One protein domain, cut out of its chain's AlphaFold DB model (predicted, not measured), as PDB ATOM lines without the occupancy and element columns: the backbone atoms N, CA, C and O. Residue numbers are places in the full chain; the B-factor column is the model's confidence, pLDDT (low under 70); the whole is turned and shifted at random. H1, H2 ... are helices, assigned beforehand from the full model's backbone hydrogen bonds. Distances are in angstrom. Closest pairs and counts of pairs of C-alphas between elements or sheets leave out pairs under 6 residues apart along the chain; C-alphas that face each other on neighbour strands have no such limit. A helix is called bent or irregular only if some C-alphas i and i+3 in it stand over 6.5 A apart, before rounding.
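This is residues 38 to 97 of the 154 residues of the protein "(diamondback moth) hypothetical protein" of Plutella xylostella (UniProt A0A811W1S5). A long, open U: H1 and H2 follow each other along one side, residues 60 to 62 make the turn, and the long helix H3 folds back as the other side, with no helix touching another. The 60 printed residues hold three named helices, H1, H2 and H3, and no named strand, an all-helix class. The whole is only just loose, close to extended, with a radius of gyration of the C-alphas of 15.4 A and a rod outline of 46 by 22 by 19 A.

H1, residues 38 to 48, begins at C-alpha 38 (130.199, 172.073, 222.773) and is 15.3 A long. H2, residues 52 to 59, is 13.4 A long. H3, residues 63 to 95, is 44.7 A long and ends at C-alpha 95 (127.142, 170.727, 245.023).

H1, H2 and H3 are apart from one another. Tight links of 3 residues join H1 to H2 and H2 to H3. H3 has a kink of 31 degrees near residue 77. H2 and H3 are only just irregular: C-alphas 56 and 59 are 6.9 A apart, and C-alphas 65 and 68 are 6.8 A apart. Every O i to N i+4 pair is within hydrogen-bond range in H1, 25 of 29 in H3 and 0 of 4 in H2, where O i to N i+3 also gives 0 of 5.

The two C-alphas farthest apart, of Ser 64 and Lys 97, are 46.9 A apart. The printed part has no cut. Mean pLDDT of the printed part is 82.3; residues 52 and 54 to 61 are under 70.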
ATOM      1  N   ILE A  38     131.056 171.310 223.683       83.69
ATOM      2  CA  ILE A  38     130.199 172.073 222.773       83.69
ATOM      3  C   ILE A  38     128.721 171.897 223.132       83.69
ATOM      4  O   ILE A  38     127.992 172.882 223.188       83.69
ATOM      5  N   THR A  39     128.276 170.673 223.428       85.19
ATOM      6  CA  THR A  39     126.868 170.416 223.758       85.19
ATOM      7  C   THR A  39     126.494 171.053 225.092       85.19
ATOM      8  O   THR A  39     125.412 171.620 225.216       85.19
ATOM      9  N   TYR A  40     127.414 171.053 226.062       83.31
ATOM     10  CA  TYR A  40     127.220 171.768 227.323       83.31
ATOM     11  C   TYR A  40     127.040 173.277 227.102       83.31
ATOM     12  O   TYR A  40     126.057 173.856 227.563       83.31
ATOM     13  N   HIS A  41     127.928 173.914 226.329       86.31
ATOM     14  CA  HIS A  41     127.788 175.339 226.010       86.31
ATOM     15  C   HIS A  41     126.500 175.634 225.234       86.31
ATOM     16  O   HIS A  41     125.846 176.636 225.497       86.31
ATOM     17  N   GLN A  42     126.106 174.758 224.311       88.06
ATOM     18  CA  GLN A  42     124.883 174.923 223.531       88.06
ATOM     19  C   GLN A  42     123.626 174.873 224.408       88.06
ATOM     20  O   GLN A  42     122.716 175.679 224.216       88.06
ATOM     21  N   LEU A  43     123.582 173.973 225.393       86.25
ATOM     22  CA  LEU A  43     122.480 173.911 226.353       86.25
ATOM     23  C   LEU A  43     122.427 175.161 227.225       86.25
ATOM     24  O   LEU A  43     121.358 175.743 227.389       86.25
ATOM     25  N   VAL A  44     123.584 175.617 227.706       86.62
ATOM     26  CA  VAL A  44     123.691 176.850 228.489       86.62
ATOM     27  C   VAL A  44     123.196 178.062 227.692       86.62
ATOM     28  O   VAL A  44     122.347 178.806 228.175       86.62
ATOM     29  N   VAL A  45     123.663 178.239 226.454       89.06
ATOM     30  CA  VAL A  45     123.262 179.366 225.593       89.06
ATOM     31  C   VAL A  45     121.763 179.333 225.291       89.06
ATOM     32  O   VAL A  45     121.114 180.377 225.323       89.06
ATOM     33  N   SER A  46     121.202 178.145 225.056       88.19
ATOM     34  CA  SER A  46     119.760 177.962 224.862       88.19
ATOM     35  C   SER A  46     118.957 178.397 226.093       88.19
ATOM     36  O   SER A  46     117.943 179.074 225.964       88.19
ATOM     37  N   SER A  47     119.442 178.101 227.304       82.88
ATOM     38  CA  SER A  47     118.804 178.563 228.544       82.88
ATOM     39  C   SER A  47     118.923 180.076 228.771       82.88
ATOM     40  O   SER A  47     118.048 180.662 229.404       82.88
ATOM     41  N   CYS A  48     119.967 180.735 228.256       85.06
ATOM     42  CA  CYS A  48     120.140 182.186 228.387       85.06
ATOM     43  C   CYS A  48     119.194 182.998 227.483       85.06
ATOM     44  O   CYS A  48     118.882 184.146 227.796       85.06
ATOM     45  N   ILE A  49     118.747 182.428 226.362       84.19
ATOM     46  CA  ILE A  49     117.966 183.134 225.341       84.19
ATOM     47  C   ILE A  49     116.515 182.652 225.407       84.19
ATOM     48  O   ILE A  49     116.166 181.608 224.868       84.19
ATOM     49  N   SER A  50     115.643 183.423 226.058       79.25
ATOM     50  CA  SER A  50     114.202 183.137 226.078       79.25
ATOM     51  C   SER A  50     113.468 183.919 224.988       79.25
ATOM     52  O   SER A  50     113.655 185.129 224.860       79.25
ATOM     53  N   ILE A  51     112.572 183.252 224.250       76.94
ATOM     54  CA  ILE A  51     111.694 183.863 223.227       76.94
ATOM     55  C   ILE A  51     110.895 185.061 223.784       76.94
ATOM     56  O   ILE A  51     110.588 186.013 223.072       76.94
ATOM     57  N   THR A  52     110.623 185.050 225.091       67.69
ATOM     58  CA  THR A  52     109.900 186.099 225.820       67.69
ATOM     59  C   THR A  52     110.654 187.418 225.912       67.69
ATOM     60  O   THR A  52     110.014 188.460 226.028       67.69
ATOM     61  N   GLN A  53     111.986 187.407 225.810       71.44
ATOM     62  CA  GLN A  53     112.790 188.631 225.868       71.44
ATOM     63  C   GLN A  53     112.600 189.500 224.619       71.44
ATOM     64  O   GLN A  53     112.744 190.719 224.676       71.44
ATOM     65  N   LEU A  54     112.237 188.883 223.491       69.81
ATOM     66  CA  LEU A  54     112.068 189.569 222.210       69.81
ATOM     67  C   LEU A  54     110.689 190.221 222.060       69.81
ATOM     68  O   LEU A  54     110.576 191.216 221.355       69.81
ATOM     69  N   TRP A  55     109.653 189.692 222.723       64.38
ATOM     70  CA  TRP A  55     108.265 190.171 222.598       64.38
ATOM     71  C   TRP A  55     107.977 191.452 223.395       64.38
ATOM     72  O   TRP A  55     107.048 192.181 223.059       64.38
ATOM     73  N   TRP A  56     108.772 191.774 224.416       66.75
ATOM     74  CA  TRP A  56     108.583 193.002 225.199       66.75
ATOM     75  C   TRP A  56     109.112 194.259 224.486       66.75
ATOM     76  O   TRP A  56     108.552 195.344 224.621       66.75
ATOM     77  N   HIS A  57     110.172 194.117 223.685       61.19
ATOM     78  CA  HIS A  57     110.831 195.236 223.004       61.19
ATOM     79  C   HIS A  57     110.145 195.840 221.747       61.19
ATOM     80  O   HIS A  57     110.463 196.984 221.431       61.19
ATOM     81  N   PRO A  58     109.222 195.176 221.015       64.50
ATOM     82  CA  PRO A  58     108.715 195.662 219.734       64.50
ATOM     83  C   PRO A  58     107.670 196.781 219.866       64.50
ATOM     84  O   PRO A  58     107.280 197.345 218.854       64.50
ATOM     85  N   TYR A  59     107.219 197.123 221.079       63.38
ATOM     86  CA  TYR A  59     106.186 198.147 221.316       63.38
ATOM     87  C   TYR A  59     106.742 199.533 221.682       63.38
ATOM     88  O   TYR A  59     106.008 200.411 222.132       63.38
ATOM     89  N   LEU A  60     108.050 199.728 221.538       65.75
ATOM     90  CA  LEU A  60     108.754 200.948 221.915       65.75
ATOM     91  C   LEU A  60     109.176 201.702 220.637       65.75
ATOM     92  O   LEU A  60     110.287 201.538 220.144       65.75
ATOM     93  N   ASP A  61     108.257 202.504 220.089       69.19
ATOM     94  CA  ASP A  61     108.361 203.160 218.768       69.19
ATOM     95  C   ASP A  61     109.316 204.380 218.687       69.19
ATOM     96  O   ASP A  61     109.382 205.048 217.657       69.19
ATOM     97  N   ASP A  62     110.118 204.683 219.717       74.56
ATOM     98  CA  ASP A  62     110.983 205.878 219.753       74.56
ATOM     99  C   ASP A  62     112.478 205.516 219.858       74.56
ATOM    100  O   ASP A  62     113.101 205.616 220.920       74.56
ATOM    101  N   LEU A  63     113.102 205.105 218.746       72.75
ATOM    102  CA  LEU A  63     114.488 204.597 218.700       72.75
ATOM    103  C   LEU A  63     115.482 205.450 219.520       72.75
ATOM    104  O   LEU A  63     116.276 204.920 220.295       72.75
ATOM    105  N   SER A  64     115.379 206.778 219.422       76.56
ATOM    106  CA  SER A  64     116.226 207.766 220.110       76.56
ATOM    107  C   SER A  64     116.073 207.783 221.637       76.56
ATOM    108  O   SER A  64     117.006 208.149 222.351       76.56
ATOM    109  N   ARG A  65     114.905 207.398 222.161       76.94
ATOM    110  CA  ARG A  65     114.594 207.380 223.599       76.94
ATOM    111  C   ARG A  65     114.970 206.047 224.253       76.94
ATOM    112  O   ARG A  65     115.176 206.000 225.463       76.94
ATOM    113  N   HIS A  66     115.113 204.984 223.461       76.38
ATOM    114  CA  HIS A  66     115.384 203.630 223.953       76.38
ATOM    115  C   HIS A  66     116.874 203.279 224.036       76.38
ATOM    116  O   HIS A  66     117.239 202.457 224.875       76.38
ATOM    117  N   VAL A  67     117.748 203.939 223.262       84.19
ATOM    118  CA  VAL A  67     119.212 203.747 223.347       84.19
ATOM    119  C   VAL A  67     119.757 203.850 224.785       84.19
ATOM    120  O   VAL A  67     120.458 202.928 225.200       84.19
ATOM    121  N   PRO A  68     119.448 204.888 225.592       88.50
ATOM    122  CA  PRO A  68     119.982 204.975 226.955       88.50
ATOM    123  C   PRO A  68     119.473 203.857 227.878       88.50
ATOM    124  O   PRO A  68     120.228 203.370 228.718       88.50
ATOM    125  N   PHE A  69     118.229 203.403 227.702       82.56
ATOM    126  CA  PHE A  69     117.671 202.282 228.464       82.56
ATOM    127  C   PHE A  69     118.319 200.945 228.075       82.56
ATOM    128  O   PHE A  69     118.668 200.151 228.947       82.56
ATOM    129  N   LEU A  70     118.548 200.722 226.778       85.12
ATOM    130  CA  LEU A  70     119.235 199.536 226.261       85.12
ATOM    131  C   LEU A  70     120.688 199.469 226.756       85.12
ATOM    132  O   LEU A  70     121.149 198.415 227.190       85.12
ATOM    133  N   VAL A  71     121.401 200.599 226.730       89.81
ATOM    134  CA  VAL A  71     122.779 200.688 227.231       89.81
ATOM    135  C   VAL A  71     122.825 200.395 228.729       89.81
ATOM    136  O   VAL A  71     123.645 199.588 229.159       89.81
ATOM    137  N   LEU A  72     121.919 200.979 229.520       90.94
ATOM    138  CA  LEU A  72     121.816 200.694 230.953       90.94
ATOM    139  C   LEU A  72     121.563 199.200 231.205       90.94
ATOM    140  O   LEU A  72     122.248 198.592 232.025       90.94
ATOM    141  N   TYR A  73     120.626 198.601 230.467       87.25
ATOM    142  CA  TYR A  73     120.323 197.175 230.552       87.25
ATOM    143  C   TYR A  73     121.556 196.314 230.256       87.25
ATOM    144  O   TYR A  73     121.849 195.384 231.008       87.25
ATOM    145  N   LEU A  74     122.327 196.645 229.217       89.75
ATOM    146  CA  LEU A  74     123.531 195.906 228.844       89.75
ATOM    147  C   LEU A  74     124.638 196.039 229.901       89.75
ATOM    148  O   LEU A  74     125.257 195.039 230.265       89.75
ATOM    149  N   VAL A  75     124.841 197.239 230.456       94.25
ATOM    150  CA  VAL A  75     125.818 197.466 231.535       94.25
ATOM    151  C   VAL A  75     125.437 196.692 232.797       94.25
ATOM    152  O   VAL A  75     126.272 195.965 233.334       94.25
ATOM    153  N   PHE A  76     124.186 196.776 233.257       93.88
ATOM    154  CA  PHE A  76     123.729 196.003 234.418       93.88
ATOM    155  C   PHE A  76     123.770 194.494 234.167       93.88
ATOM    156  O   PHE A  76     124.092 193.731 235.076       93.88
ATOM    157  N   SER A  77     123.507 194.053 232.938       90.88
ATOM    158  CA  SER A  77     123.596 192.637 232.577       90.88
ATOM    159  C   SER A  77     125.027 192.125 232.715       90.88
ATOM    160  O   SER A  77     125.253 191.106 233.360       90.88
ATOM    161  N   VAL A  78     126.020 192.850 232.194       93.69
ATOM    162  CA  VAL A  78     127.430 192.445 232.311       93.69
ATOM    163  C   VAL A  78     127.933 192.556 233.753       93.69
ATOM    164  O   VAL A  78     128.657 191.677 234.212       93.69
ATOM    165  N   LEU A  79     127.544 193.601 234.488       95.38
ATOM    166  CA  LEU A  79     128.034 193.825 235.852       95.38
ATOM    167  C   LEU A  79     127.356 192.960 236.915       95.38
ATOM    168  O   LEU A  79     127.975 192.691 237.939       95.38
ATOM    169  N   VAL A  80     126.101 192.558 236.715       94.38
ATOM    170  CA  VAL A  80     125.313 191.844 237.733       94.38
ATOM    171  C   VAL A  80     124.853 190.482 237.231       94.38
ATOM    172  O   VAL A  80     125.073 189.487 237.915       94.38
ATOM    173  N   ALA A  81     124.257 190.395 236.039       90.06
ATOM    174  CA  ALA A  81     123.698 189.131 235.558       90.06
ATOM    175  C   ALA A  81     124.786 188.096 235.221       90.06
ATOM    176  O   ALA A  81     124.687 186.957 235.661       90.06
ATOM    177  N   PHE A  82     125.850 188.487 234.514       90.69
ATOM    178  CA  PHE A  82     126.982 187.599 234.210       90.69
ATOM    179  C   PHE A  82     127.675 187.022 235.459       90.69
ATOM    180  O   PHE A  82     127.837 185.801 235.521       90.69
ATOM    181  N   PRO A  83     128.080 187.825 236.465       92.94
ATOM    182  CA  PRO A  83     128.708 187.267 237.660       92.94
ATOM    183  C   PRO A  83     127.749 186.404 238.478       92.94
ATOM    184  O   PRO A  83     128.171 185.382 239.012       92.94
ATOM    185  N   LEU A  84     126.464 186.761 238.547       89.31
ATOM    186  CA  LEU A  84     125.461 185.977 239.269       89.31
ATOM    187  C   LEU A  84     125.181 184.640 238.565       89.31
ATOM    188  O   LEU A  84     125.102 183.605 239.221       89.31
ATOM    189  N   PHE A  85     125.155 184.638 237.230       88.06
ATOM    190  CA  PHE A  85     125.077 183.431 236.410       88.06
ATOM    191  C   PHE A  85     126.292 182.515 236.609       88.06
ATOM    192  O   PHE A  85     126.145 181.307 236.779       88.06
ATOM    193  N   TYR A  86     127.499 183.083 236.650       89.25
ATOM    194  CA  TYR A  86     128.711 182.318 236.937       89.25
ATOM    195  C   TYR A  86     128.689 181.704 238.345       89.25
ATOM    196  O   TYR A  86     129.102 180.560 238.522       89.25
ATOM    197  N   LEU A  87     128.179 182.441 239.337       88.75
ATOM    198  CA  LEU A  87     128.048 181.957 240.711       88.75
ATOM    199  C   LEU A  87     127.080 180.769 240.790       88.75
ATOM    200  O   LEU A  87     127.404 179.762 241.413       88.75
ATOM    201  N   GLU A  88     125.945 180.845 240.096       85.06
ATOM    202  CA  GLU A  88     124.975 179.747 240.009       85.06
ATOM    203  C   GLU A  88     125.597 178.490 239.376       85.06
ATOM    204  O   GLU A  88     125.471 177.387 239.911       85.06
ATOM    205  N   LEU A  89     126.351 178.651 238.282       85.19
ATOM    206  CA  LEU A  89     127.074 177.543 237.649       85.19
ATOM    207  C   LEU A  89     128.148 176.946 238.568       85.19
ATOM    208  O   LEU A  89     128.286 175.723 238.639       85.19
ATOM    209  N   ALA A  90     128.899 177.785 239.286       86.69
ATOM    210  CA  ALA A  90     129.919 177.341 240.231       86.69
ATOM    211  C   ALA A  90     129.298 176.555 241.397       86.69
ATOM    212  O   ALA A  90     129.803 175.494 241.765       86.69
ATOM    213  N   VAL A  91     128.171 177.026 241.938       84.12
ATOM    214  CA  VAL A  91     127.410 176.328 242.984       84.12
ATOM    215  C   VAL A  91     126.869 174.993 242.466       84.12
ATOM    216  O   VAL A  91     127.007 173.975 243.147       84.12
ATOM    217  N   GLY A  92     126.334 174.960 241.243       80.44
ATOM    218  CA  GLY A  92     125.885 173.726 240.595       80.44
ATOM    219  C   GLY A  92     127.016 172.705 240.414       80.44
ATOM    220  O   GLY A  92     126.835 171.517 240.692       80.44
ATOM    221  N   ALA A  93     128.207 173.170 240.031       81.94
ATOM    222  CA  ALA A  93     129.385 172.326 239.851       81.94
ATOM    223  C   ALA A  93     129.933 171.760 241.176       81.94
ATOM    224  O   ALA A  93     130.374 170.610 241.207       81.94
ATOM    225  N   VAL A  94     129.896 172.539 242.263       81.56
ATOM    226  CA  VAL A  94     130.386 172.120 243.591       81.56
ATOM    227  C   VAL A  94     129.416 171.161 244.269       81.56
ATOM    228  O   VAL A  94     129.830 170.141 244.819       81.56
ATOM    229  N   THR A  95     128.122 171.472 244.237       81.25
ATOM    230  CA  THR A  95     127.142 170.727 245.023       81.25
ATOM    231  C   THR A  95     126.767 169.409 244.352       81.25
ATOM    232  O   THR A  95     126.516 168.441 245.064       81.25
ATOM    233  N   ARG A  96     126.761 169.334 243.008       77.38
ATOM    234  CA  ARG A  96     126.362 168.143 242.219       77.38
ATOM    235  C   ARG A  96     125.068 167.473 242.715       77.38
ATOM    236  O   ARG A  96     124.886 166.270 242.568       77.38
ATOM    237  N   LYS A  97     124.178 168.255 243.330       75.94
ATOM    238  CA  LYS A  97     122.869 167.834 243.841       75.94
ATOM    239  C   LYS A  97     121.792 168.663 243.159       75.94
ATOM    240  O   LYS A  97     122.052 169.768 242.690       75.94
TER     241      LYS A  97